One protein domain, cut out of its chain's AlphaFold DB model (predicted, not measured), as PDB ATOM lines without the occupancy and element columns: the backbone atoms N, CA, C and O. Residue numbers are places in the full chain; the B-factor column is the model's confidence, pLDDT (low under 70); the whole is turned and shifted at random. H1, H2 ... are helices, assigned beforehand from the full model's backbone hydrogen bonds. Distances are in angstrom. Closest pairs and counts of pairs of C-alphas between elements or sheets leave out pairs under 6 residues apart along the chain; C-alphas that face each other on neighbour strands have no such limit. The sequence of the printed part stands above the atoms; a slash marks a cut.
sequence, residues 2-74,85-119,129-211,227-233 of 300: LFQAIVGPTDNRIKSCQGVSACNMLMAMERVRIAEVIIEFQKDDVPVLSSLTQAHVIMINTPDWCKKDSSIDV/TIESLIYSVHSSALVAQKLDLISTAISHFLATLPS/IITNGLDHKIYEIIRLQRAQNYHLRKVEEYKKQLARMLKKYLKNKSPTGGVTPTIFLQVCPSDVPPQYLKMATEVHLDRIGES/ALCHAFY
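What this domain is: This is residues 2 to 74, 85 to 119, 129 to 211 and 227 to 233 of the 300 residues of an uncharacterized protein of Synchytrium endobioticum (UniProt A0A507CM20). Two long helices, H6 and H5, lie side by side and run opposite ways, and H2 lies along H5 on the side away from H6, making a row of three with H5 in the middle. Short H1 and H4 pack on H5; H3 is near one end of this rod, H7 packs on H2, H8 lies near the rod's other end, and H9 touches no helix. The printed part has 198 residues with nine named helices, H1 to H9 in chain order, and no named strand: the class is all helix. It is only just loose, close to compact, with a radius of gyration of the C-alphas of 19.8 A, and spans 69 by 30 by 29 A.

How they stand to each other: Begin at H6, residues 134 to 172, which touches the hub H5, residues 86 to 116; look at C-alphas 100 and 148, their closest, 4.6 A apart. They run opposite ways at a shallow tilt of 23 degrees. H2, residues 20 to 41, touches H5 at a shallow tilt of 22 degrees, the same way, with C-alphas 24 and 91 closest at 5.6 A. H2 and H6 are apart. H4, residues 62 to 69, touches H5 residues 95 to 103 alone at a steep tilt of 39 degrees, opposite ways; C-alphas 66 and 99 are closest, 5.3 A. H1, residues 4 to 7, touches H5 residues 102 to 109 alone, closest at C-alphas 7 and 102, 6.7 A. H7, residues 181 to 186, touches H2 residues 21 to 28 alone, closest at C-alphas 25 and 186, 4.8 A. H3, residues 51 to 59, is close to but not clearly touching H5, closest at C-alphas 54 and 110, 6.9 A. H8, residues 194 to 209, and H9, residues 227 to 233, are each close to but not clearly touching H7, closest at C-alphas 184 and 200, 7.1 A, and 185 and 229, 7.0 A. Every O i to N i+4 pair is within hydrogen-bond range in H2, H3, H4, H5, H6 and H9; H8 has 11 of 12, H7 0 of 2 but 3 of 3 O i to N i+3 pairs, and H1 is too short for an i+4 pair.

Where its parts are: Find C-alpha 134 at (10.043, -3.900, 9.412); H6 runs 57.3 A to C-alpha 172 at (-47.014, -8.078, 5.548). H5 is 45.2 A long, H2 30.6 A and H8 22.1 A.

The domain as a whole: The C-alphas of Asn 132 and Glu 210 are farthest apart, 70.5 A. The cuts leave C-alpha gaps of 16.0 A from 74 to 85, 15.9 A from 119 to 129 and 19.7 A from 211 to 227. The link from H1 to H2 is long. Mean pLDDT of the printed part is 72.2, with 81 residues under 70, among them 192 to 211 and 227 to 233.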
ATOM      1  N   LEU A   2      -3.316 -13.030  26.874       63.56
ATOM      2  CA  LEU A   2      -2.624 -11.956  26.128       63.56
ATOM      3  C   LEU A   2      -3.553 -10.866  25.547       63.56
ATOM      4  O   LEU A   2      -3.443  -9.703  25.906       63.56
ATOM      5  N   PHE A   3      -4.518 -11.243  24.702       71.38
ATOM      6  CA  PHE A   3      -5.458 -10.286  24.102       71.38
ATOM      7  C   PHE A   3      -6.440  -9.670  25.108       71.38
ATOM      8  O   PHE A   3      -6.968  -8.597  24.851       71.38
ATOM      9  N   GLN A   4      -6.651 -10.300  26.268       72.69
ATOM     10  CA  GLN A   4      -7.485  -9.734  27.338       72.69
ATOM     11  C   GLN A   4      -6.810  -8.541  28.023       72.69
ATOM     12  O   GLN A   4      -7.504  -7.718  28.602       72.69
ATOM     13  N   ALA A   5      -5.481  -8.406  27.929       70.62
ATOM     14  CA  ALA A   5      -4.792  -7.196  28.379       70.62
ATOM     15  C   ALA A   5      -5.115  -5.980  27.490       70.62
ATOM     16  O   ALA A   5      -5.031  -4.853  27.952       70.62
ATOM     17  N   ILE A   6      -5.493  -6.214  26.226       73.31
ATOM     18  CA  ILE A   6      -5.867  -5.168  25.263       73.31
ATOM     19  C   ILE A   6      -7.372  -4.932  25.306       73.31
ATOM     20  O   ILE A   6      -7.839  -3.823  25.510       73.31
ATOM     21  N   VAL A   7      -8.140  -6.004  25.113       75.69
ATOM     22  CA  VAL A   7      -9.600  -5.965  24.965       75.69
ATOM     23  C   VAL A   7     -10.306  -5.819  26.320       75.69
ATOM     24  O   VAL A   7     -11.504  -5.537  26.372       75.69
ATOM     25  N   GLY A   8      -9.580  -5.996  27.424       73.12
ATOM     26  CA  GLY A   8     -10.136  -6.111  28.765       73.12
ATOM     27  C   GLY A   8     -10.724  -7.503  29.040       73.12
ATOM     28  O   GLY A   8     -10.707  -8.390  28.177       73.12
ATOM     29  N   PRO A   9     -11.237  -7.731  30.260       70.94
ATOM     30  CA  PRO A   9     -11.927  -8.967  30.601       70.94
ATOM     31  C   PRO A   9     -13.218  -9.106  29.780       70.94
ATOM     32  O   PRO A   9     -14.193  -8.395  30.004       70.94
ATOM     33  N   THR A  10     -13.215 -10.039  28.828       67.50
ATOM     34  CA  THR A  10     -14.396 -10.428  28.046       67.50
ATOM     35  C   THR A  10     -15.351 -11.262  28.899       67.50
ATOM     36  O   THR A  10     -14.922 -12.234  29.534       67.50
ATOM     37  N   ASP A  11     -16.651 -10.963  28.855       65.50
ATOM     38  CA  ASP A  11     -17.660 -11.877  29.386       65.50
ATOM     39  C   ASP A  11     -17.757 -13.122  28.482       65.50
ATOM     40  O   ASP A  11     -18.310 -13.100  27.380       65.50
ATOM     41  N   ASN A  12     -17.195 -14.241  28.947       65.62
ATOM     42  CA  ASN A  12     -17.190 -15.503  28.204       65.62
ATOM     43  C   ASN A  12     -18.593 -16.116  28.035       65.62
ATOM     44  O   ASN A  12     -18.724 -17.125  27.338       65.62
ATOM     45  N   ARG A  13     -19.643 -15.524  28.628       72.19
ATOM     46  CA  ARG A  13     -21.028 -16.002  28.512       72.19
ATOM     47  C   ARG A  13     -21.534 -16.087  27.076       72.19
ATOM     48  O   ARG A  13     -22.397 -16.923  26.812       72.19
ATOM     49  N   ILE A  14     -20.977 -15.290  26.155       74.38
ATOM     50  CA  ILE A  14     -21.279 -15.396  24.718       74.38
ATOM     51  C   ILE A  14     -21.052 -16.839  24.250       74.38
ATOM     52  O   ILE A  14     -21.941 -17.420  23.644       74.38
ATOM     53  N   LYS A  15     -19.921 -17.456  24.615       73.50
ATOM     54  CA  LYS A  15     -19.533 -18.807  24.165       73.50
ATOM     55  C   LYS A  15     -20.386 -19.923  24.763       73.50
ATOM     56  O   LYS A  15     -20.490 -20.987  24.168       73.50
ATOM     57  N   SER A  16     -20.982 -19.691  25.929       72.06
ATOM     58  CA  SER A  16     -21.864 -20.653  26.601       72.06
ATOM     59  C   SER A  16     -23.340 -20.485  26.232       72.06
ATOM     60  O   SER A  16     -24.198 -21.154  26.808       72.06
ATOM     61  N   CYS A  17     -23.668 -19.555  25.332       72.19
ATOM     62  CA  CYS A  17     -25.051 -19.239  25.025       72.19
ATOM     63  C   CYS A  17     -25.684 -20.320  24.135       72.19
ATOM     64  O   CYS A  17     -25.179 -20.622  23.059       72.19
ATOM     65  N   GLN A  18     -26.815 -20.878  24.573       71.19
ATOM     66  CA  GLN A  18     -27.537 -21.926  23.837       71.19
ATOM     67  C   GLN A  18     -28.573 -21.369  22.843       71.19
ATOM     68  O   GLN A  18     -29.115 -22.119  22.037       71.19
ATOM     69  N   GLY A  19     -28.864 -20.061  22.885       76.44
ATOM     70  CA  GLY A  19     -29.886 -19.428  22.048       76.44
ATOM     71  C   GLY A  19     -29.388 -18.163  21.353       76.44
ATOM     72  O   GLY A  19     -28.798 -17.289  21.986       76.44
ATOM     73  N   VAL A  20     -29.697 -18.029  20.057       78.88
ATOM     74  CA  VAL A  20     -29.267 -16.895  19.211       78.88
ATOM     75  C   VAL A  20     -29.727 -15.548  19.778       78.88
ATOM     76  O   VAL A  20     -28.962 -14.591  19.783       78.88
ATOM     77  N   SER A  21     -30.945 -15.478  20.323       79.50
ATOM     78  CA  SER A  21     -31.494 -14.242  20.896       79.50
ATOM     79  C   SER A  21     -30.728 -13.758  22.131       79.50
ATOM     80  O   SER A  21     -30.298 -12.606  22.185       79.50
ATOM     81  N   ALA A  22     -30.475 -14.650  23.091       79.19
ATOM     82  CA  ALA A  22     -29.680 -14.320  24.273       79.19
ATOM     83  C   ALA A  22     -28.225 -13.986  23.895       79.19
ATOM     84  O   ALA A  22     -27.634 -13.065  24.456       79.19
ATOM     85  N   CYS A  23     -27.674 -14.674  22.890       83.19
ATOM     86  CA  CYS A  23     -26.349 -14.380  22.358       83.19
ATOM     87  C   CYS A  23     -26.290 -12.967  21.762       83.19
ATOM     88  O   CYS A  23     -25.374 -12.216  22.075       83.19
ATOM     89  N   ASN A  24     -27.286 -12.571  20.964       85.50
ATOM     90  CA  ASN A  24     -27.354 -11.236  20.367       85.50
ATOM     91  C   ASN A  24     -27.334 -10.119  21.416       85.50
ATOM     92  O   ASN A  24     -26.644  -9.121  21.225       85.50
ATOM     93  N   MET A  25     -28.044 -10.298  22.534       82.88
ATOM     94  CA  MET A  25     -28.054  -9.323  23.631       82.88
ATOM     95  C   MET A  25     -26.678  -9.206  24.297       82.88
ATOM     96  O   MET A  25     -26.162  -8.101  24.456       82.88
ATOM     97  N   LEU A  26     -26.039 -10.339  24.613       83.50
ATOM     98  CA  LEU A  26     -24.690 -10.353  25.194       83.50
ATOM     99  C   LEU A  26     -23.656  -9.727  24.252       83.50
ATOM    100  O   LEU A  26     -22.787  -8.975  24.685       83.50
ATOM    101  N   MET A  27     -23.772  -9.995  22.952       86.44
ATOM    102  CA  MET A  27     -22.895  -9.393  21.955       86.44
ATOM    103  C   MET A  27     -23.132  -7.890  21.825       86.44
ATOM    104  O   MET A  27     -22.164  -7.146  21.722       86.44
ATOM    105  N   ALA A  28     -24.382  -7.420  21.869       85.19
ATOM    106  CA  ALA A  28     -24.683  -5.991  21.863       85.19
ATOM    107  C   ALA A  28     -24.027  -5.272  23.055       85.19
ATOM    108  O   ALA A  28     -23.409  -4.227  22.865       85.19
ATOM    109  N   MET A  29     -24.088  -5.858  24.255       82.50
ATOM    110  CA  MET A  29     -23.416  -5.317  25.443       82.50
ATOM    111  C   MET A  29     -21.894  -5.302  25.289       82.50
ATOM    112  O   MET A  29     -21.255  -4.284  25.544       82.50
ATOM    113  N   GLU A  30     -21.312  -6.403  24.814       86.06
ATOM    114  CA  GLU A  30     -19.867  -6.497  24.600       86.06
ATOM    115  C   GLU A  30     -19.378  -5.469  23.569       86.06
ATOM    116  O   GLU A  30     -18.302  -4.895  23.719       86.06
ATOM    117  N   ARG A  31     -20.186  -5.163  22.548       86.56
ATOM    118  CA  ARG A  31     -19.865  -4.123  21.563       86.56
ATOM    119  C   ARG A  31     -19.839  -2.723  22.154       86.56
ATOM    120  O   ARG A  31     -18.989  -1.931  21.748       86.56
ATOM    121  N   VAL A  32     -20.766  -2.419  23.063       84.88
ATOM    122  CA  VAL A  32     -20.790  -1.141  23.788       84.88
ATOM    123  C   VAL A  32     -19.546  -1.040  24.667       84.88
ATOM    124  O   VAL A  32     -18.799  -0.074  24.542       84.88
ATOM    125  N   ARG A  33     -19.248  -2.091  25.439       86.62
ATOM    126  CA  ARG A  33     -18.053  -2.154  26.287       86.62
ATOM    127  C   ARG A  33     -16.759  -1.964  25.488       86.62
ATOM    128  O   ARG A  33     -15.904  -1.182  25.883       86.62
ATOM    129  N   ILE A  34     -16.592  -2.658  24.358       84.19
ATOM    130  CA  ILE A  34     -15.384  -2.504  23.529       84.19
ATOM    131  C   ILE A  34     -15.309  -1.099  22.919       84.19
ATOM    132  O   ILE A  34     -14.216  -0.551  22.820       84.19
ATOM    133  N   ALA A  35     -16.436  -0.498  22.526       84.88
ATOM    134  CA  ALA A  35     -16.442   0.877  22.031       84.88
ATOM    135  C   ALA A  35     -15.974   1.876  23.105       84.88
ATOM    136  O   ALA A  35     -15.200   2.776  22.791       84.88
ATOM    137  N   GLU A  36     -16.380   1.689  24.363       84.06
ATOM    138  CA  GLU A  36     -15.890   2.484  25.497       84.06
ATOM    139  C   GLU A  36     -14.383   2.302  25.697       84.06
ATOM    140  O   GLU A  36     -13.661   3.294  25.774       84.06
ATOM    141  N   VAL A  37     -13.892   1.056  25.660       81.81
ATOM    142  CA  VAL A  37     -12.450   0.770  25.740       81.81
ATOM    143  C   VAL A  37     -11.685   1.454  24.607       81.81
ATOM    144  O   VAL A  37     -10.640   2.035  24.863       81.81
ATOM    145  N   ILE A  38     -12.190   1.440  23.368       80.94
ATOM    146  CA  ILE A  38     -11.557   2.148  22.240       80.94
ATOM    147  C   ILE A  38     -11.476   3.655  22.518       80.94
ATOM    148  O   ILE A  38     -10.434   4.262  22.279       80.94
ATOM    149  N   ILE A  39     -12.548   4.259  23.040       82.44
ATOM    150  CA  ILE A  39     -12.581   5.689  23.373       82.44
ATOM    151  C   ILE A  39     -11.569   6.020  24.479       82.44
ATOM    152  O   ILE A  39     -10.905   7.049  24.399       82.44
ATOM    153  N   GLU A  40     -11.456   5.184  25.510       78.00
ATOM    154  CA  GLU A  40     -10.463   5.358  26.578       78.00
ATOM    155  C   GLU A  40      -9.036   5.189  26.051       78.00
ATOM    156  O   GLU A  40      -8.179   6.033  26.305       78.00
ATOM    157  N   PHE A  41      -8.806   4.170  25.222       73.25
ATOM    158  CA  PHE A  41      -7.511   3.896  24.604       73.25
ATOM    159  C   PHE A  41      -7.036   5.030  23.685       73.25
ATOM    160  O   PHE A  41      -5.842   5.213  23.490       73.25
ATOM    161  N   GLN A  42      -7.964   5.800  23.110       72.38
ATOM    162  CA  GLN A  42      -7.654   6.989  22.313       72.38
ATOM    163  C   GLN A  42      -7.354   8.238  23.158       72.38
ATOM    164  O   GLN A  42      -6.838   9.212  22.616       72.38
ATOM    165  N   LYS A  43      -7.717   8.250  24.448       74.00
ATOM    166  CA  LYS A  43      -7.520   9.398  25.349       74.00
ATOM    167  C   LYS A  43      -6.204   9.339  26.114       74.00
ATOM    168  O   LYS A  43      -5.638  10.393  26.388       74.00
ATOM    169  N   ASP A  44      -5.750   8.140  26.468       61.44
ATOM    170  CA  ASP A  44      -4.521   7.945  27.231       61.44
ATOM    171  C   ASP A  44      -3.356   7.580  26.300       61.44
ATOM    172  O   ASP A  44      -3.342   6.509  25.699       61.44
ATOM    173  N   ASP A  45      -2.313   8.417  26.262       56.53
ATOM    174  CA  ASP A  45      -1.020   8.140  25.598       56.53
ATOM    175  C   ASP A  45      -0.210   7.013  26.295       56.53
ATOM    176  O   ASP A  45       1.007   6.885  26.132       56.53
ATOM    177  N   VAL A  46      -0.846   6.194  27.139       47.31
ATOM    178  CA  VAL A  46      -0.167   5.190  27.963       47.31
ATOM    179  C   VAL A  46      -0.152   3.850  27.224       47.31
ATOM    180  O   VAL A  46      -1.201   3.232  27.044       47.31
ATOM    181  N   PRO A  47       1.023   3.331  26.817       53.19
ATOM    182  CA  PRO A  47       1.099   2.029  26.170       53.19
ATOM    183  C   PRO A  47       0.705   0.923  27.163       53.19
ATOM    184  O   PRO A  47       1.453   0.574  28.071       53.19
ATOM    185  N   VAL A  48      -0.484   0.345  26.961       56.94
ATOM    186  CA  VAL A  48      -1.122  -0.658  27.844       56.94
ATOM    187  C   VAL A  48      -0.385  -2.009  27.884       56.94
ATOM    188  O   VAL A  48      -0.693  -2.872  28.703       56.94
ATOM    189  N   LEU A  49       0.606  -2.239  27.021       59.53
ATOM    190  CA  LEU A  49       1.214  -3.557  26.858       59.53
ATOM    191  C   LEU A  49       2.719  -3.542  27.113       59.53
ATOM    192  O   LEU A  49       3.436  -2.650  26.669       59.53
ATOM    193  N   SER A  50       3.200  -4.600  27.769       60.31
ATOM    194  CA  SER A  50       4.632  -4.884  27.847       60.31
ATOM    195  C   SER A  50       5.188  -5.288  26.475       60.31
ATOM    196  O   SER A  50       4.480  -5.906  25.670       60.31
ATOM    197  N   SER A  51       6.477  -5.026  26.246       58.53
ATOM    198  CA  SER A  51       7.209  -5.401  25.024       58.53
ATOM    199  C   SER A  51       7.085  -6.893  24.677       58.53
ATOM    200  O   SER A  51       6.925  -7.257  23.510       58.53
ATOM    201  N   LEU A  52       7.062  -7.767  25.690       57.03
ATOM    202  CA  LEU A  52       6.887  -9.214  25.527       57.03
ATOM    203  C   LEU A  52       5.463  -9.586  25.079       57.03
ATOM    204  O   LEU A  52       5.277 -10.489  24.260       57.03
ATOM    205  N   THR A  53       4.455  -8.879  25.597       58.97
ATOM    206  CA  THR A  53       3.049  -9.068  25.219       58.97
ATOM    207  C   THR A  53       2.828  -8.660  23.761       58.97
ATOM    208  O   THR A  53       2.142  -9.360  23.019       58.97
ATOM    209  N   GLN A  54       3.463  -7.571  23.327       59.22
ATOM    210  CA  GLN A  54       3.355  -7.027  21.970       59.22
ATOM    211  C   GLN A  54       4.060  -7.900  20.921       59.22
ATOM    212  O   GLN A  54       3.479  -8.161  19.869       59.22
ATOM    213  N   ALA A  55       5.257  -8.422  21.217       58.56
ATOM    214  CA  ALA A  55       5.951  -9.360  20.328       58.56
ATOM    215  C   ALA A  55       5.133 -10.646  20.098       58.56
ATOM    216  O   ALA A  55       5.038 -11.141  18.976       58.56
ATOM    217  N   HIS A  56       4.462 -11.143  21.142       61.94
ATOM    218  CA  HIS A  56       3.573 -12.300  21.028       61.94
ATOM    219  C   HIS A  56       2.310 -12.023  20.200       61.94
ATOM    220  O   HIS A  56       1.876 -12.906  19.467       61.94
ATOM    221  N   VAL A  57       1.720 -10.821  20.276       62.84
ATOM    222  CA  VAL A  57       0.546 -10.462  19.455       62.84
ATOM    223  C   VAL A  57       0.874 -10.533  17.959       62.84
ATOM    224  O   VAL A  57       0.066 -11.042  17.185       62.84
ATOM    225  N   ILE A  58       2.069 -10.080  17.566       60.72
ATOM    226  CA  ILE A  58       2.545 -10.116  16.171       60.72
ATOM    227  C   ILE A  58       2.711 -11.564  15.680       60.72
ATOM    228  O   ILE A  58       2.448 -11.862  14.518       60.72
ATOM    229  N   MET A  59       3.089 -12.486  16.569       61.06
ATOM    230  CA  MET A  59       3.297 -13.897  16.226       61.06
ATOM    231  C   MET A  59       2.015 -14.742  16.187       61.06
ATOM    232  O   MET A  59       2.016 -15.830  15.607       61.06
ATOM    233  N   ILE A  60       0.922 -14.292  16.804       67.81
ATOM    234  CA  ILE A  60      -0.333 -15.051  16.870       67.81
ATOM    235  C   ILE A  60      -1.242 -14.662  15.698       67.81
ATOM    236  O   ILE A  60      -1.318 -13.497  15.303       67.81
ATOM    237  N   ASN A  61      -1.991 -15.630  15.155       76.81
ATOM    238  CA  ASN A  61      -3.048 -15.364  14.175       76.81
ATOM    239  C   ASN A  61      -4.222 -14.610  14.836       76.81
ATOM    240  O   ASN A  61      -5.240 -15.183  15.230       76.81
ATOM    241  N   THR A  62      -4.029 -13.303  14.995       81.31
ATOM    242  CA  THR A  62      -4.935 -12.371  15.664       81.31
ATOM    243  C   THR A  62      -6.336 -12.342  15.033       81.31
ATOM    244  O   THR A  62      -7.307 -12.383  15.793       81.31
ATOM    245  N   PRO A  63      -6.501 -12.338  13.690       83.75
ATOM    246  CA  PRO A  63      -7.823 -12.448  13.069       83.75
ATOM    247  C   PRO A  63      -8.605 -13.696  13.489       83.75
ATOM    248  O   PRO A  63      -9.777 -13.593  13.855       83.75
ATOM    249  N   ASP A  64      -7.957 -14.865  13.508       84.38
ATOM    250  CA  ASP A  64      -8.609 -16.112  13.919       84.38
ATOM    251  C   ASP A  64      -9.002 -16.091  15.395       84.38
ATOM    252  O   ASP A  64     -10.079 -16.576  15.754       84.38
ATOM    253  N   TRP A  65      -8.155 -15.514  16.251       85.50
ATOM    254  CA  TRP A  65      -8.493 -15.330  17.658       85.50
ATOM    255  C   TRP A  65      -9.719 -14.427  17.816       85.50
ATOM    256  O   TRP A  65     -10.677 -14.827  18.475       85.50
ATOM    257  N   CYS A  66      -9.739 -13.262  17.155       85.50
ATOM    258  CA  CYS A  66     -10.867 -12.330  17.223       85.50
ATOM    259  C   CYS A  66     -12.170 -12.996  16.769       85.50
ATOM    260  O   CYS A  66     -13.208 -12.807  17.405       85.50
ATOM    261  N   LYS A  67     -12.109 -13.805  15.703       85.88
ATOM    262  CA  LYS A  67     -13.255 -14.559  15.187       85.88
ATOM    263  C   LYS A  67     -13.770 -15.563  16.213       85.88
ATOM    264  O   LYS A  67     -14.933 -15.475  16.588       85.88
ATOM    265  N   LYS A  68     -12.907 -16.462  16.699       84.06
ATOM    266  CA  LYS A  68     -13.268 -17.494  17.690       84.06
ATOM    267  C   LYS A  68     -13.788 -16.895  18.993       84.06
ATOM    268  O   LYS A  68     -14.656 -17.470  19.637       84.06
ATOM    269  N   ASP A  69     -13.248 -15.752  19.395       82.81
ATOM    270  CA  ASP A  69     -13.650 -15.083  20.629       82.81
ATOM    271  C   ASP A  69     -14.988 -14.339  20.505       82.81
ATOM    272  O   ASP A  69     -15.633 -14.066  21.511       82.81
ATOM    273  N   SER A  70     -15.407 -14.010  19.283       82.06
ATOM    274  CA  SER A  70     -16.614 -13.217  19.005       82.06
ATOM    275  C   SER A  70     -17.758 -14.039  18.415       82.06
ATOM    276  O   SER A  70     -18.764 -13.473  17.995       82.06
ATOM    277  N   SER A  71     -17.607 -15.358  18.343       78.62
ATOM    278  CA  SER A  71     -18.624 -16.274  17.838       78.62
ATOM    279  C   SER A  71     -18.913 -17.367  18.854       78.62
ATOM    280  O   SER A  71     -18.011 -17.813  19.563       78.62
ATOM    281  N   ILE A  72     -20.149 -17.852  18.871       75.75
ATOM    282  CA  ILE A  72     -20.454 -19.142  19.489       75.75
ATOM    283  C   ILE A  72     -19.835 -20.272  18.667       75.75
ATOM    284  O   ILE A  72     -19.797 -20.202  17.434       75.75
ATOM    285  N   ASP A  73     -19.348 -21.305  19.355       61.19
ATOM    286  CA  ASP A  73     -18.930 -22.550  18.718       61.19
ATOM    287  C   ASP A  73     -20.202 -23.320  18.366       61.19
ATOM    288  O   ASP A  73     -20.749 -24.088  19.157       61.19
ATOM    289  N   VAL A  74     -20.773 -22.996  17.209       52.25
ATOM    290  CA  VAL A  74     -21.952 -23.701  16.715       52.25
ATOM    291  C   VAL A  74     -21.472 -25.052  16.203       52.25
ATOM    292  O   VAL A  74     -21.167 -25.208  15.020       52.25
ATOM    293  N   THR A  85     -32.984 -15.996   9.115       83.75
ATOM    294  CA  THR A  85     -33.931 -15.378  10.056       83.75
ATOM    295  C   THR A  85     -33.446 -13.991  10.484       83.75
ATOM    296  O   THR A  85     -32.253 -13.686  10.390       83.75
ATOM    297  N   ILE A  86     -34.349 -13.150  11.007       82.94
ATOM    298  CA  ILE A  86     -33.993 -11.824  11.543       82.94
ATOM    299  C   ILE A  86     -32.915 -11.961  12.630       82.94
ATOM    300  O   ILE A  86     -31.903 -11.266  12.583       82.94
ATOM    301  N   GLU A  87     -33.077 -12.905  13.556       84.06
ATOM    302  CA  GLU A  87     -32.144 -13.165  14.654       84.06
ATOM    303  C   GLU A  87     -30.772 -13.638  14.155       84.06
ATOM    304  O   GLU A  87     -29.749 -13.213  14.696       84.06
ATOM    305  N   SER A  88     -30.732 -14.464  13.100       85.25
ATOM    306  CA  SER A  88     -29.476 -14.919  12.486       85.25
ATOM    307  C   SER A  88     -28.719 -13.786  11.779       85.25
ATOM    308  O   SER A  88     -27.485 -13.740  11.807       85.25
ATOM    309  N   LEU A  89     -29.441 -12.821  11.194       86.31
ATOM    310  CA  LEU A  89     -28.840 -11.624  10.604       86.31
ATOM    311  C   LEU A  89     -28.323 -10.670  11.676       86.31
ATOM    312  O   LEU A  89     -27.220 -10.150  11.524       86.31
ATOM    313  N   ILE A  90     -29.070 -10.475  12.766       87.00
ATOM    314  CA  ILE A  90     -28.609  -9.688  13.919       87.00
ATOM    315  C   ILE A  90     -27.319 -10.299  14.490       87.00
ATOM    316  O   ILE A  90     -26.342  -9.579  14.696       87.00
ATOM    317  N   TYR A  91     -27.260 -11.625  14.628       88.81
ATOM    318  CA  TYR A  91     -26.043 -12.329  15.040       88.81
ATOM    319  C   TYR A  91     -24.873 -12.093  14.078       88.81
ATOM    320  O   TYR A  91     -23.742 -11.831  14.492       88.81
ATOM    321  N   SER A  92     -25.137 -12.142  12.772       89.19
ATOM    322  CA  SER A  92     -24.121 -11.913  11.737       89.19
ATOM    323  C   SER A  92     -23.577 -10.478  11.753       89.19
ATOM    324  O   SER A  92     -22.370 -10.273  11.578       89.19
ATOM    325  N   VAL A  93     -24.444  -9.489  12.018       90.38
ATOM    326  CA  VAL A  93     -24.052  -8.092  12.262       90.38
ATOM    327  C   VAL A  93     -23.148  -8.013  13.491       90.38
ATOM    328  O   VAL A  93     -22.036  -7.496  13.394       90.38
ATOM    329  N   HIS A  94     -23.584  -8.561  14.627       90.12
ATOM    330  CA  HIS A  94     -22.843  -8.471  15.884       90.12
ATOM    331  C   HIS A  94     -21.493  -9.166  15.854       90.12
ATOM    332  O   HIS A  94     -20.501  -8.570  16.262       90.12
ATOM    333  N   SER A  95     -21.441 -10.403  15.362       90.38
ATOM    334  CA  SER A  95     -20.193 -11.171  15.272       90.38
ATOM    335  C   SER A  95     -19.174 -10.437  14.410       90.38
ATOM    336  O   SER A  95     -18.036 -10.241  14.829       90.38
ATOM    337  N   SER A  96     -19.588  -9.952  13.237       91.56
ATOM    338  CA  SER A  96     -18.699  -9.209  12.342       91.56
ATOM    339  C   SER A  96     -18.252  -7.882  12.955       91.56
ATOM    340  O   SER A  96     -17.075  -7.538  12.866       91.56
ATOM    341  N   ALA A  97     -19.155  -7.156  13.617       91.94
ATOM    342  CA  ALA A  97     -18.828  -5.891  14.262       91.94
ATOM    343  C   ALA A  97     -17.857  -6.072  15.439       91.94
ATOM    344  O   ALA A  97     -16.879  -5.335  15.522       91.94
ATOM    345  N   LEU A  98     -18.066  -7.080  16.292       90.88
ATOM    346  CA  LEU A  98     -17.155  -7.403  17.395       90.88
ATOM    347  C   LEU A  98     -15.755  -7.752  16.896       90.88
ATOM    348  O   LEU A  98     -14.768  -7.268  17.445       90.88
ATOM    349  N   VAL A  99     -15.658  -8.560  15.834       91.31
ATOM    350  CA  VAL A  99     -14.359  -8.879  15.231       91.31
ATOM    351  C   VAL A  99     -13.680  -7.609  14.723       91.31
ATOM    352  O   VAL A  99     -12.501  -7.404  15.002       91.31
ATOM    353  N   ALA A 100     -14.414  -6.737  14.027       92.50
ATOM    354  CA  ALA A 100     -13.869  -5.477  13.532       92.50
ATOM    355  C   ALA A 100     -13.386  -4.559  14.670       92.50
ATOM    356  O   ALA A 100     -12.285  -4.029  14.576       92.50
ATOM    357  N   GLN A 101     -14.160  -4.414  15.750       90.62
ATOM    358  CA  GLN A 101     -13.787  -3.594  16.907       90.62
ATOM    359  C   GLN A 101     -12.549  -4.142  17.634       90.62
ATOM    360  O   GLN A 101     -11.644  -3.383  17.971       90.62
ATOM    361  N   LYS A 102     -12.456  -5.465  17.837       89.44
ATOM    362  CA  LYS A 102     -11.268  -6.085  18.451       89.44
ATOM    363  C   LYS A 102     -10.024  -5.909  17.582       89.44
ATOM    364  O   LYS A 102      -8.955  -5.607  18.105       89.44
ATOM    365  N   LEU A 103     -10.163  -6.070  16.264       90.06
ATOM    366  CA  LEU A 103      -9.068  -5.837  15.322       90.06
ATOM    367  C   LEU A 103      -8.613  -4.376  15.317       90.06
ATOM    368  O   LEU A 103      -7.409  -4.138  15.269       90.06
ATOM    369  N   ASP A 104      -9.546  -3.426  15.411       88.56
ATOM    370  CA  ASP A 104      -9.244  -1.994  15.505       88.56
ATOM    371  C   ASP A 104      -8.395  -1.679  16.738       88.56
ATOM    372  O   ASP A 104      -7.322  -1.083  16.643       88.56
ATOM    373  N   LEU A 105      -8.842  -2.172  17.894       86.00
ATOM    374  CA  LEU A 105      -8.174  -1.953  19.169       86.00
ATOM    375  C   LEU A 105      -6.766  -2.563  19.177       86.00
ATOM    376  O   LEU A 105      -5.803  -1.910  19.576       86.00
ATOM    377  N   ILE A 106      -6.616  -3.792  18.675       83.25
ATOM    378  CA  ILE A 106      -5.310  -4.458  18.591       83.25
ATOM    379  C   ILE A 106      -4.395  -3.749  17.585       83.25
ATOM    380  O   ILE A 106      -3.225  -3.514  17.887       83.25
ATOM    381  N   SER A 107      -4.912  -3.371  16.412       83.06
ATOM    382  CA  SER A 107      -4.145  -2.628  15.405       83.06
ATOM    383  C   SER A 107      -3.665  -1.282  15.954       83.06
ATOM    384  O   SER A 107      -2.517  -0.893  15.723       83.06
ATOM    385  N   THR A 108      -4.513  -0.592  16.717       81.62
ATOM    386  CA  THR A 108      -4.193   0.686  17.368       81.62
ATOM    387  C   THR A 108      -3.113   0.504  18.430       81.62
ATOM    388  O   THR A 108      -2.104   1.206  18.401       81.62
ATOM    389  N   ALA A 109      -3.253  -0.504  19.297       77.94
ATOM    390  CA  ALA A 109      -2.269  -0.821  20.329       77.94
ATOM    391  C   ALA A 109      -0.882  -1.158  19.751       77.94
ATOM    392  O   ALA A 109       0.137  -0.695  20.267       77.94
ATOM    393  N   ILE A 110      -0.830  -1.929  18.657       76.12
ATOM    394  CA  ILE A 110       0.428  -2.241  17.958       76.12
ATOM    395  C   ILE A 110       1.017  -0.979  17.322       76.12
ATOM    396  O   ILE A 110       2.217  -0.740  17.440       76.12
ATOM    397  N   SER A 111       0.192  -0.165  16.660       77.44
ATOM    398  CA  SER A 111       0.659   1.052  15.982       77.44
ATOM    399  C   SER A 111       1.251   2.056  16.972       77.44
ATOM    400  O   SER A 111       2.341   2.572  16.736       77.44
ATOM    401  N   HIS A 112       0.583   2.271  18.111       75.06
ATOM    402  CA  HIS A 112       1.079   3.133  19.183       75.06
ATOM    403  C   HIS A 112       2.413   2.623  19.741       75.06
ATOM    404  O   HIS A 112       3.375   3.377  19.864       75.06
ATOM    405  N   PHE A 113       2.518   1.315  19.997       72.44
ATOM    406  CA  PHE A 113       3.777   0.714  20.428       72.44
ATOM    407  C   PHE A 113       4.917   0.989  19.445       72.44
ATOM    408  O   PHE A 113       5.963   1.488  19.853       72.44
ATOM    409  N   LEU A 114       4.707   0.721  18.151       71.25
ATOM    410  CA  LEU A 114       5.744   0.928  17.141       71.25
ATOM    411  C   LEU A 114       6.182   2.393  17.028       71.25
ATOM    412  O   LEU A 114       7.346   2.639  16.726       71.25
ATOM    413  N   ALA A 115       5.287   3.347  17.298       72.38
ATOM    414  CA  ALA A 115       5.613   4.772  17.320       72.38
ATOM    415  C   ALA A 115       6.427   5.199  18.561       72.38
ATOM    416  O   ALA A 115       7.147   6.191  18.499       72.38
ATOM    417  N   THR A 116       6.330   4.459  19.672       69.38
ATOM    418  CA  THR A 116       6.940   4.807  20.979       69.38
ATOM    419  C   THR A 116       8.237   4.058  21.307       69.38
ATOM    420  O   THR A 116       8.780   4.215  22.399       69.38
ATOM    421  N   LEU A 117       8.751   3.236  20.388       65.38
ATOM    422  CA  LEU A 117       9.976   2.460  20.597       65.38
ATOM    423  C   LEU A 117      11.203   3.387  20.791       65.38
ATOM    424  O   LEU A 117      11.544   4.130  19.871       65.38
ATOM    425  N   PRO A 118      11.888   3.357  21.955       58.06
ATOM    426  CA  PRO A 118      13.043   4.220  22.217       58.06
ATOM    427  C   PRO A 118      14.270   3.716  21.457       58.06
ATOM    428  O   PRO A 118      14.588   2.548  21.583       58.06
ATOM    429  N   SER A 119      15.019   4.542  20.732       54.97
ATOM    430  CA  SER A 119      16.242   4.089  20.041       54.97
ATOM    431  C   SER A 119      17.255   3.430  21.007       54.97
ATOM    432  O   SER A 119      17.566   3.996  22.057       54.97
ATOM    433  N   ILE A 129      15.496  -9.945  15.490       49.69
ATOM    434  CA  ILE A 129      14.624 -10.861  14.729       49.69
ATOM    435  C   ILE A 129      13.319 -10.163  14.274       49.69
ATOM    436  O   ILE A 129      12.753 -10.488  13.236       49.69
ATOM    437  N   ILE A 130      12.868  -9.166  15.031       47.97
ATOM    438  CA  ILE A 130      11.686  -8.320  14.828       47.97
ATOM    439  C   ILE A 130      12.018  -7.034  14.007       47.97
ATOM    440  O   ILE A 130      11.134  -6.508  13.330       47.97
ATOM    441  N   THR A 131      13.254  -6.507  14.017       43.38
ATOM    442  CA  THR A 131      13.714  -5.293  13.294       43.38
ATOM    443  C   THR A 131      14.248  -5.577  11.894       43.38
ATOM    444  O   THR A 131      13.979  -4.776  11.003       43.38
ATOM    445  N   ASN A 132      14.829  -6.755  11.627       48.28
ATOM    446  CA  ASN A 132      15.042  -7.226  10.244       48.28
ATOM    447  C   ASN A 132      13.713  -7.500   9.495       48.28
ATOM    448  O   ASN A 132      13.715  -7.789   8.302       48.28
ATOM    449  N   GLY A 133      12.576  -7.392  10.195       53.00
ATOM    450  CA  GLY A 133      11.216  -7.561   9.697       53.00
ATOM    451  C   GLY A 133      10.357  -6.301   9.817       53.00
ATOM    452  O   GLY A 133       9.180  -6.415  10.155       53.00
ATOM    453  N   LEU A 134      10.889  -5.100   9.550       56.22
ATOM    454  CA  LEU A 134      10.043  -3.900   9.412       56.22
ATOM    455  C   LEU A 134       8.924  -4.140   8.376       56.22
ATOM    456  O   LEU A 134       7.759  -3.843   8.639       56.22
ATOM    457  N   ASP A 135       9.263  -4.816   7.274       60.50
ATOM    458  CA  ASP A 135       8.310  -5.301   6.269       60.50
ATOM    459  C   ASP A 135       7.292  -6.283   6.854       60.50
ATOM    460  O   ASP A 135       6.116  -6.226   6.507       60.50
ATOM    461  N   HIS A 136       7.707  -7.158   7.774       64.88
ATOM    462  CA  HIS A 136       6.807  -8.100   8.439       64.88
ATOM    463  C   HIS A 136       5.840  -7.387   9.398       64.88
ATOM    464  O   HIS A 136       4.652  -7.696   9.402       64.88
ATOM    465  N   LYS A 137       6.294  -6.379  10.152       65.88
ATOM    466  CA  LYS A 137       5.427  -5.555  11.019       65.88
ATOM    467  C   LYS A 137       4.400  -4.764  10.214       65.88
ATOM    468  O   LYS A 137       3.217  -4.768  10.548       65.88
ATOM    469  N   ILE A 138       4.856  -4.105   9.149       67.75
ATOM    470  CA  ILE A 138       3.991  -3.369   8.221       67.75
ATOM    471  C   ILE A 138       2.997  -4.339   7.576       67.75
ATOM    472  O   ILE A 138       1.800  -4.058   7.530       67.75
ATOM    473  N   TYR A 139       3.463  -5.514   7.147       72.56
ATOM    474  CA  TYR A 139       2.617  -6.576   6.612       72.56
ATOM    475  C   TYR A 139       1.547  -7.027   7.613       72.56
ATOM    476  O   TYR A 139       0.390  -7.180   7.229       72.56
ATOM    477  N   GLU A 140       1.899  -7.200   8.887       74.44
ATOM    478  CA  GLU A 140       0.966  -7.606   9.938       74.44
ATOM    479  C   GLU A 140      -0.093  -6.535  10.214       74.44
ATOM    480  O   GLU A 140      -1.283  -6.849  10.208       74.44
ATOM    481  N   ILE A 141       0.289  -5.260  10.336       78.12
ATOM    482  CA  ILE A 141      -0.681  -4.158  10.468       78.12
ATOM    483  C   ILE A 141      -1.614  -4.113   9.251       78.12
ATOM    484  O   ILE A 141      -2.834  -4.065   9.408       78.12
ATOM    485  N   ILE A 142      -1.070  -4.224   8.035       81.81
ATOM    486  CA  ILE A 142      -1.870  -4.278   6.802       81.81
ATOM    487  C   ILE A 142      -2.804  -5.497   6.812       81.81
ATOM    488  O   ILE A 142      -3.953  -5.396   6.374       81.81
ATOM    489  N   ARG A 143      -2.352  -6.655   7.306       84.75
ATOM    490  CA  ARG A 143      -3.168  -7.871   7.426       84.75
ATOM    491  C   ARG A 143      -4.336  -7.655   8.386       84.75
ATOM    492  O   ARG A 143      -5.465  -8.008   8.034       84.75
ATOM    493  N   LEU A 144      -4.091  -7.048   9.549       86.56
ATOM    494  CA  LEU A 144      -5.127  -6.717  10.533       86.56
ATOM    495  C   LEU A 144      -6.138  -5.717   9.966       86.56
ATOM    496  O   LEU A 144      -7.337  -5.982  10.012       86.56
ATOM    497  N   GLN A 145      -5.668  -4.639   9.336       88.69
ATOM    498  CA  GLN A 145      -6.526  -3.643   8.689       88.69
ATOM    499  C   GLN A 145      -7.359  -4.248   7.552       88.69
ATOM    500  O   GLN A 145      -8.532  -3.916   7.382       88.69
ATOM    501  N   ARG A 146      -6.795  -5.164   6.755       90.12
ATOM    502  CA  ARG A 146      -7.551  -5.885   5.714       90.12
ATOM    503  C   ARG A 146      -8.642  -6.763   6.318       90.12
ATOM    504  O   ARG A 146      -9.765  -6.744   5.813       90.12
ATOM    505  N   ALA A 147      -8.336  -7.497   7.386       90.50
ATOM    506  CA  ALA A 147      -9.317  -8.315   8.094       90.50
ATOM    507  C   ALA A 147     -10.426  -7.448   8.720       90.50
ATOM    508  O   ALA A 147     -11.609  -7.741   8.550       90.50
ATOM    509  N   GLN A 148     -10.063  -6.331   9.352       93.56
ATOM    510  CA  GLN A 148     -11.009  -5.365   9.908       93.56
ATOM    511  C   GLN A 148     -11.950  -4.835   8.819       93.56
ATOM    512  O   GLN A 148     -13.169  -4.936   8.945       93.56
ATOM    513  N   ASN A 149     -11.393  -4.353   7.704       94.50
ATOM    514  CA  ASN A 149     -12.162  -3.842   6.569       94.50
ATOM    515  C   ASN A 149     -13.089  -4.899   5.954       94.50
ATOM    516  O   ASN A 149     -14.206  -4.579   5.544       94.50
ATOM    517  N   TYR A 150     -12.650  -6.158   5.893       94.50
ATOM    518  CA  TYR A 150     -13.498  -7.267   5.462       94.50
ATOM    519  C   TYR A 150     -14.734  -7.406   6.362       94.50
ATOM    520  O   TYR A 150     -15.858  -7.478   5.861       94.50
ATOM    521  N   HIS A 151     -14.544  -7.373   7.681       92.94
ATOM    522  CA  HIS A 151     -15.641  -7.483   8.637       92.94
ATOM    523  C   HIS A 151     -16.556  -6.252   8.641       92.94
ATOM    524  O   HIS A 151     -17.774  -6.418   8.670       92.94
ATOM    525  N   LEU A 152     -16.018  -5.037   8.500       93.81
ATOM    526  CA  LEU A 152     -16.829  -3.821   8.345       93.81
ATOM    527  C   LEU A 152     -17.721  -3.881   7.096       93.81
ATOM    528  O   LEU A 152     -18.908  -3.566   7.160       93.81
ATOM    529  N   ARG A 153     -17.196  -4.368   5.962       94.69
ATOM    530  CA  ARG A 153     -18.008  -4.583   4.750       94.69
ATOM    531  C   ARG A 153     -19.128  -5.596   4.983       94.69
ATOM    532  O   ARG A 153     -20.238  -5.390   4.496       94.69
ATOM    533  N   LYS A 154     -18.848  -6.668   5.731       92.75
ATOM    534  CA  LYS A 154     -19.848  -7.674   6.105       92.75
ATOM    535  C   LYS A 154     -20.945  -7.097   6.998       92.75
ATOM    536  O   LYS A 154     -22.114  -7.353   6.729       92.75
ATOM    537  N   VAL A 155     -20.596  -6.268   7.983       90.62
ATOM    538  CA  VAL A 155     -21.574  -5.545   8.817       90.62
ATOM    539  C   VAL A 155     -22.548  -4.757   7.945       90.62
ATOM    540  O   VAL A 155     -23.760  -4.919   8.081       90.62
ATOM    541  N   GLU A 156     -22.041  -3.966   6.999       91.62
ATOM    542  CA  GLU A 156     -22.885  -3.168   6.104       91.62
ATOM    543  C   GLU A 156     -23.756  -4.023   5.172       91.62
ATOM    544  O   GLU A 156     -24.911  -3.686   4.893       91.62
ATOM    545  N   GLU A 157     -23.234  -5.156   4.699       91.00
ATOM    546  CA  GLU A 157     -23.998  -6.130   3.920       91.00
ATOM    547  C   GLU A 157     -25.169  -6.702   4.738       91.00
ATOM    548  O   GLU A 157     -26.318  -6.665   4.287       91.00
ATOM    549  N   TYR A 158     -24.902  -7.161   5.963       89.56
ATOM    550  CA  TYR A 158     -25.916  -7.743   6.840       89.56
ATOM    551  C   TYR A 158     -26.939  -6.711   7.318       89.56
ATOM    552  O   TYR A 158     -28.133  -7.006   7.306       89.56
ATOM    553  N   LYS A 159     -26.522  -5.476   7.627       87.69
ATOM    554  CA  LYS A 159     -27.436  -4.365   7.945       87.69
ATOM    555  C   LYS A 159     -28.425  -4.102   6.811       87.69
ATOM    556  O   LYS A 159     -29.625  -3.957   7.051       87.69
ATOM    557  N   LYS A 160     -27.954  -4.094   5.558       88.44
ATOM    558  CA  LYS A 160     -28.823  -3.918   4.381       88.44
ATOM    559  C   LYS A 160     -29.819  -5.066   4.228       88.44
ATOM    560  O   LYS A 160     -30.980  -4.814   3.902       88.44
ATOM    561  N   GLN A 161     -29.393  -6.309   4.453       87.56
ATOM    562  CA  GLN A 161     -30.286  -7.473   4.407       87.56
ATOM    563  C   GLN A 161     -31.327  -7.426   5.532       87.56
ATOM    564  O   GLN A 161     -32.520  -7.567   5.260       87.56
ATOM    565  N   LEU A 162     -30.896  -7.119   6.758       84.81
ATOM    566  CA  LEU A 162     -31.755  -6.964   7.930       84.81
ATOM    567  C   LEU A 162     -32.821  -5.888   7.692       84.81
ATOM    568  O   LEU A 162     -34.011  -6.148   7.866       84.81
ATOM    569  N   ALA A 163     -32.428  -4.715   7.189       82.69
ATOM    570  CA  ALA A 163     -33.358  -3.636   6.862       82.69
ATOM    571  C   ALA A 163     -34.401  -4.052   5.807       82.69
ATOM    572  O   ALA A 163     -35.580  -3.707   5.924       82.69
ATOM    573  N   ARG A 164     -34.002  -4.823   4.784       83.94
ATOM    574  CA  ARG A 164     -34.930  -5.353   3.767       83.94
ATOM    575  C   ARG A 164     -35.914  -6.358   4.361       83.94
ATOM    576  O   ARG A 164     -37.106  -6.266   4.069       83.94
ATOM    577  N   MET A 165     -35.428  -7.294   5.175       82.62
ATOM    578  CA  MET A 165     -36.267  -8.311   5.813       82.62
ATOM    579  C   MET A 165     -37.271  -7.690   6.771       82.62
ATOM    580  O   MET A 165     -38.459  -7.990   6.675       82.62
ATOM    581  N   LEU A 166     -36.819  -6.757   7.609       77.19
ATOM    582  CA  LEU A 166     -37.691  -5.982   8.482       77.19
ATOM    583  C   LEU A 166     -38.751  -5.253   7.656       77.19
ATOM    584  O   LEU A 166     -39.938  -5.457   7.878       77.19
ATOM    585  N   LYS A 167     -38.363  -4.510   6.612       77.25
ATOM    586  CA  LYS A 167     -39.317  -3.816   5.730       77.25
ATOM    587  C   LYS A 167     -40.373  -4.749   5.124       77.25
ATOM    588  O   LYS A 167     -41.535  -4.361   5.037       77.25
ATOM    589  N   LYS A 168     -39.988  -5.954   4.691       77.38
ATOM    590  CA  LYS A 168     -40.920  -6.965   4.158       77.38
ATOM    591  C   LYS A 168     -41.860  -7.480   5.250       77.38
ATOM    592  O   LYS A 168     -43.060  -7.570   5.017       77.38
ATOM    593  N   TYR A 169     -41.321  -7.776   6.428       70.12
ATOM    594  CA  TYR A 169     -42.087  -8.258   7.574       70.12
ATOM    595  C   TYR A 169     -43.183  -7.265   7.981       70.12
ATOM    596  O   TYR A 169     -44.334  -7.646   8.160       70.12
ATOM    597  N   LEU A 170     -42.840  -5.980   8.025       66.31
ATOM    598  CA  LEU A 170     -43.733  -4.900   8.452       66.31
ATOM    599  C   LEU A 170     -44.831  -4.592   7.443       66.31
ATOM    600  O   LEU A 170     -45.947  -4.268   7.821       66.31
ATOM    601  N   LYS A 171     -44.536  -4.713   6.147       67.38
ATOM    602  CA  LYS A 171     -45.560  -4.565   5.106       67.38
ATOM    603  C   LYS A 171     -46.595  -5.688   5.135       67.38
ATOM    604  O   LYS A 171     -47.714  -5.482   4.682       67.38
ATOM    605  N   ASN A 172     -46.209  -6.864   5.629       63.81
ATOM    606  CA  ASN A 172     -47.014  -8.078   5.548       63.81
ATOM    607  C   ASN A 172     -47.772  -8.399   6.847       63.81
ATOM    608  O   ASN A 172     -48.584  -9.322   6.846       63.81
ATOM    609  N   LYS A 173     -47.526  -7.676   7.947       54.84
ATOM    610  CA  LYS A 173     -48.220  -7.869   9.225       54.84
ATOM    611  C   LYS A 173     -48.942  -6.591   9.657       54.84
ATOM    612  O   LYS A 173     -48.333  -5.532   9.728       54.84
ATOM    613  N   SER A 174     -50.234  -6.717   9.978       44.88
ATOM    614  CA  SER A 174     -50.991  -5.721  10.756       44.88
ATOM    615  C   SER A 174     -50.254  -5.428  12.080       44.88
ATOM    616  O   SER A 174     -49.660  -6.369  12.618       44.88
ATOM    617  N   PRO A 175     -50.296  -4.199  12.643       46.72
ATOM    618  CA  PRO A 175     -49.534  -3.807  13.844       46.72
ATOM    619  C   PRO A 175     -49.772  -4.710  15.067       46.72
ATOM    620  O   PRO A 175     -48.928  -4.831  15.947       46.72
ATOM    621  N   THR A 176     -50.894  -5.425  15.087       45.66
ATOM    622  CA  THR A 176     -51.301  -6.392  16.116       45.66
ATOM    623  C   THR A 176     -50.639  -7.777  16.003       45.66
ATOM    624  O   THR A 176     -50.785  -8.612  16.891       45.66
ATOM    625  N   GLY A 177     -49.896  -8.055  14.927       42.25
ATOM    626  CA  GLY A 177     -49.405  -9.387  14.562       42.25
ATOM    627  C   GLY A 177     -47.955  -9.703  14.941       42.25
ATOM    628  O   GLY A 177     -47.199 -10.174  14.097       42.25
ATOM    629  N   GLY A 178     -47.542  -9.501  16.190       46.47
ATOM    630  CA  GLY A 178     -46.362 -10.183  16.744       46.47
ATOM    631  C   GLY A 178     -45.017  -9.848  16.083       46.47
ATOM    632  O   GLY A 178     -44.327 -10.738  15.581       46.47
ATOM    633  N   VAL A 179     -44.593  -8.582  16.108       49.25
ATOM    634  CA  VAL A 179     -43.158  -8.333  16.323       49.25
ATOM    635  C   VAL A 179     -42.939  -8.618  17.801       49.25
ATOM    636  O   VAL A 179     -43.456  -7.882  18.638       49.25
ATOM    637  N   THR A 180     -42.242  -9.699  18.147       54.62
ATOM    638  CA  THR A 180     -41.888  -9.922  19.550       54.62
ATOM    639  C   THR A 180     -40.998  -8.747  19.970       54.62
ATOM    640  O   THR A 180     -39.940  -8.559  19.361       54.62
ATOM    641  N   PRO A 181     -41.382  -7.939  20.977       58.31
ATOM    642  CA  PRO A 181     -40.635  -6.738  21.369       58.31
ATOM    643  C   PRO A 181     -39.175  -7.020  21.773       58.31
ATOM    644  O   PRO A 181     -38.346  -6.125  21.884       58.31
ATOM    645  N   THR A 182     -38.839  -8.292  21.967       63.22
ATOM    646  CA  THR A 182     -37.503  -8.785  22.281       63.22
ATOM    647  C   THR A 182     -36.511  -8.699  21.122       63.22
ATOM    648  O   THR A 182     -35.313  -8.756  21.380       63.22
ATOM    649  N   ILE A 183     -36.943  -8.546  19.862       67.81
ATOM    650  CA  ILE A 183     -36.007  -8.316  18.741       67.81
ATOM    651  C   ILE A 183     -35.348  -6.934  18.882       67.81
ATOM    652  O   ILE A 183     -34.165  -6.796  18.579       67.81
ATOM    653  N   PHE A 184     -36.061  -5.940  19.431       66.88
ATOM    654  CA  PHE A 184     -35.524  -4.587  19.627       66.88
ATOM    655  C   PHE A 184     -34.353  -4.570  20.613       66.88
ATOM    656  O   PHE A 184     -33.379  -3.859  20.401       66.88
ATOM    657  N   LEU A 185     -34.414  -5.421  21.637       69.06
ATOM    658  CA  LEU A 185     -33.364  -5.565  22.649       69.06
ATOM    659  C   LEU A 185     -32.124  -6.304  22.127       69.06
ATOM    660  O   LEU A 185     -31.077  -6.293  22.766       69.06
ATOM    661  N   GLN A 186     -32.236  -6.971  20.976       76.44
ATOM    662  CA  GLN A 186     -31.138  -7.730  20.387       76.44
ATOM    663  C   GLN A 186     -30.257  -6.888  19.467       76.44
ATOM    664  O   GLN A 186     -29.190  -7.367  19.113       76.44
ATOM    665  N   VAL A 187     -30.658  -5.688  19.036       77.31
ATOM    666  CA  VAL A 187     -29.877  -4.869  18.090       77.31
ATOM    667  C   VAL A 187     -29.052  -3.833  18.855       77.31
ATOM    668  O   VAL A 187     -29.562  -3.165  19.745       77.31
ATOM    669  N   CYS A 188     -27.772  -3.674  18.503       73.75
ATOM    670  CA  CYS A 188     -26.945  -2.601  19.069       73.75
ATOM    671  C   CYS A 188     -27.503  -1.240  18.611       73.75
ATOM    672  O   CYS A 188     -27.748  -1.106  17.410       73.75
ATOM    673  N   PRO A 189     -27.648  -0.224  19.485       68.44
ATOM    674  CA  PRO A 189     -28.253   1.067  19.131       68.44
ATOM    675  C   PRO A 189     -27.653   1.720  17.876       68.44
ATOM    676  O   PRO A 189     -28.378   2.212  17.016       68.44
ATOM    677  N   SER A 190     -26.328   1.627  17.706       70.81
ATOM    678  CA  SER A 190     -25.592   2.146  16.538       70.81
ATOM    679  C   SER A 190     -25.978   1.508  15.197       70.81
ATOM    680  O   SER A 190     -25.627   2.008  14.128       70.81
ATOM    681  N   ASP A 191     -26.627   0.351  15.244       72.75
ATOM    682  CA  ASP A 191     -26.917  -0.492  14.090       72.75
ATOM    683  C   ASP A 191     -28.400  -0.553  13.769       72.75
ATOM    684  O   ASP A 191     -28.788  -1.199  12.791       72.75
ATOM    685  N   VAL A 192     -29.216   0.116  14.580       68.25
ATOM    686  CA  VAL A 192     -30.650   0.164  14.396       68.25
ATOM    687  C   VAL A 192     -30.962   0.971  13.132       68.25
ATOM    688  O   VAL A 192     -30.637   2.158  13.061       68.25
ATOM    689  N   PRO A 193     -31.608   0.376  12.110       66.50
ATOM    690  CA  PRO A 193     -32.052   1.142  10.955       66.50
ATOM    691  C   PRO A 193     -33.020   2.254  11.396       66.50
ATOM    692  O   PRO A 193     -33.882   1.993  12.233       66.50
ATOM    693  N   PRO A 194     -32.992   3.460  10.805       67.31
ATOM    694  CA  PRO A 194     -33.895   4.546  11.205       67.31
ATOM    695  C   PRO A 194     -35.382   4.173  11.126       67.31
ATOM    696  O   PRO A 194     -36.192   4.600  11.946       67.31
ATOM    697  N   GLN A 195     -35.754   3.326  10.159       63.84
ATOM    698  CA  GLN A 195     -37.125   2.818  10.040       63.84
ATOM    699  C   GLN A 195     -37.517   1.915  11.217       63.84
ATOM    700  O   GLN A 195     -38.697   1.779  11.509       63.84
ATOM    701  N   TYR A 196     -36.539   1.295  11.876       66.38
ATOM    702  CA  TYR A 196     -36.732   0.436  13.034       66.38
ATOM    703  C   TYR A 196     -36.913   1.234  14.326       66.38
ATOM    704  O   TYR A 196     -37.782   0.876  15.113       66.38
ATOM    705  N   LEU A 197     -36.182   2.346  14.493       66.38
ATOM    706  CA  LEU A 197     -36.394   3.285  15.604       66.38
ATOM    707  C   LEU A 197     -37.826   3.815  15.605       66.38
ATOM    708  O   LEU A 197     -38.524   3.673  16.600       66.38
ATOM    709  N   LYS A 198     -38.304   4.305  14.453       65.62
ATOM    710  CA  LYS A 198     -39.661   4.852  14.331       65.62
ATOM    711  C   LYS A 198     -40.739   3.874  14.810       65.62
ATOM    712  O   LYS A 198     -41.673   4.278  15.487       65.62
ATOM    713  N   MET A 199     -40.596   2.587  14.505       62.19
ATOM    714  CA  MET A 199     -41.573   1.588  14.943       62.19
ATOM    715  C   MET A 199     -41.349   1.097  16.361       62.19
ATOM    716  O   MET A 199     -42.312   0.721  17.010       62.19
ATOM    717  N   ALA A 200     -40.104   1.054  16.841       62.03
ATOM    718  CA  ALA A 200     -39.852   0.814  18.256       62.03
ATOM    719  C   ALA A 200     -40.593   1.876  19.076       62.03
ATOM    720  O   ALA A 200     -41.279   1.530  20.030       62.03
ATOM    721  N   THR A 201     -40.544   3.135  18.627       63.47
ATOM    722  CA  THR A 201     -41.329   4.237  19.182       63.47
ATOM    723  C   THR A 201     -42.832   4.012  19.018       63.47
ATOM    724  O   THR A 201     -43.535   4.114  20.008       63.47
ATOM    725  N   GLU A 202     -43.346   3.665  17.831       61.97
ATOM    726  CA  GLU A 202     -44.790   3.420  17.621       61.97
ATOM    727  C   GLU A 202     -45.320   2.255  18.480       61.97
ATOM    728  O   GLU A 202     -46.302   2.422  19.190       61.97
ATOM    729  N   VAL A 203     -44.631   1.109  18.520       60.56
ATOM    730  CA  VAL A 203     -44.993  -0.039  19.374       60.56
ATOM    731  C   VAL A 203     -44.904   0.325  20.855       60.56
ATOM    732  O   VAL A 203     -45.720  -0.130  21.652       60.56
ATOM    733  N   HIS A 204     -43.906   1.120  21.245       57.03
ATOM    734  CA  HIS A 204     -43.769   1.607  22.612       57.03
ATOM    735  C   HIS A 204     -44.898   2.575  22.978       57.03
ATOM    736  O   HIS A 204     -45.474   2.433  24.050       57.03
ATOM    737  N   LEU A 205     -45.264   3.492  22.080       57.47
ATOM    738  CA  LEU A 205     -46.375   4.428  22.244       57.47
ATOM    739  C   LEU A 205     -47.729   3.719  22.257       57.47
ATOM    740  O   LEU A 205     -48.576   4.114  23.042       57.47
ATOM    741  N   ASP A 206     -47.928   2.657  21.481       53.81
ATOM    742  CA  ASP A 206     -49.156   1.854  21.531       53.81
ATOM    743  C   ASP A 206     -49.266   1.097  22.868       53.81
ATOM    744  O   ASP A 206     -50.336   1.033  23.468       53.81
ATOM    745  N   ARG A 207     -48.147   0.575  23.395       51.50
ATOM    746  CA  ARG A 207     -48.106  -0.120  24.699       51.50
ATOM    747  C   ARG A 207     -48.199   0.820  25.903       51.50
ATOM    748  O   ARG A 207     -48.735   0.440  26.942       51.50
ATOM    749  N   ILE A 208     -47.630   2.019  25.791       51.81
ATOM    750  CA  ILE A 208     -47.680   3.057  26.830       51.81
ATOM    751  C   ILE A 208     -48.971   3.868  26.734       51.81
ATOM    752  O   ILE A 208     -49.483   4.294  27.761       51.81
ATOM    753  N   GLY A 209     -49.559   4.014  25.549       44.78
ATOM    754  CA  GLY A 209     -50.859   4.654  25.346       44.78
ATOM    755  C   GLY A 209     -51.991   3.949  26.095       44.78
ATOM    756  O   GLY A 209     -52.983   4.586  26.438       44.78
ATOM    757  N   GLU A 210     -51.812   2.670  26.440       45.66
ATOM    758  CA  GLU A 210     -52.703   1.927  27.339       45.66
ATOM    759  C   GLU A 210     -52.363   2.082  28.840       45.66
ATOM    760  O   GLU A 210     -53.166   1.673  29.676       45.66
ATOM    761  N   SER A 211     -51.213   2.662  29.225       46.00
ATOM    762  CA  SER A 211     -50.761   2.692  30.632       46.00
ATOM    763  C   SER A 211     -50.139   3.987  31.184       46.00
ATOM    764  O   SER A 211     -49.900   4.033  32.390       46.00
ATOM    765  N   ALA A 227     -30.434   0.943  30.557       47.56
ATOM    766  CA  ALA A 227     -31.178   0.705  31.792       47.56
ATOM    767  C   ALA A 227     -32.249  -0.389  31.648       47.56
ATOM    768  O   ALA A 227     -32.405  -1.206  32.553       47.56
ATOM    769  N   LEU A 228     -32.955  -0.454  30.514       45.88
ATOM    770  CA  LEU A 228     -33.945  -1.496  30.232       45.88
ATOM    771  C   LEU A 228     -33.290  -2.866  30.067       45.88
ATOM    772  O   LEU A 228     -33.755  -3.833  30.670       45.88
ATOM    773  N   CYS A 229     -32.185  -2.950  29.322       44.34
ATOM    774  CA  CYS A 229     -31.380  -4.166  29.248       44.34
ATOM    775  C   CYS A 229     -30.940  -4.596  30.655       44.34
ATOM    776  O   CYS A 229     -31.153  -5.744  31.037       44.34
ATOM    777  N   HIS A 230     -30.431  -3.667  31.468       44.34
ATOM    778  CA  HIS A 230     -29.995  -3.949  32.836       44.34
ATOM    779  C   HIS A 230     -31.142  -4.432  33.749       44.34
ATOM    780  O   HIS A 230     -30.977  -5.404  34.488       44.34
ATOM    781  N   ALA A 231     -32.320  -3.803  33.670       38.16
ATOM    782  CA  ALA A 231     -33.494  -4.124  34.484       38.16
ATOM    783  C   ALA A 231     -34.118  -5.485  34.128       38.16
ATOM    784  O   ALA A 231     -34.483  -6.252  35.024       38.16
ATOM    785  N   PHE A 232     -34.188  -5.830  32.836       41.19
ATOM    786  CA  PHE A 232     -34.649  -7.152  32.400       41.19
ATOM    787  C   PHE A 232     -33.760  -8.274  32.958       41.19
ATOM    788  O   PHE A 232     -34.278  -9.311  33.374       41.19
ATOM    789  N   TYR A 233     -32.445  -8.064  33.063       42.59
ATOM    790  CA  TYR A 233     -31.543  -9.061  33.646       42.59
ATOM    791  C   TYR A 233     -31.608  -9.140  35.174       42.59
ATOM    792  O   TYR A 233     -31.588 -10.252  35.704       42.59
TER     793      TYR A 233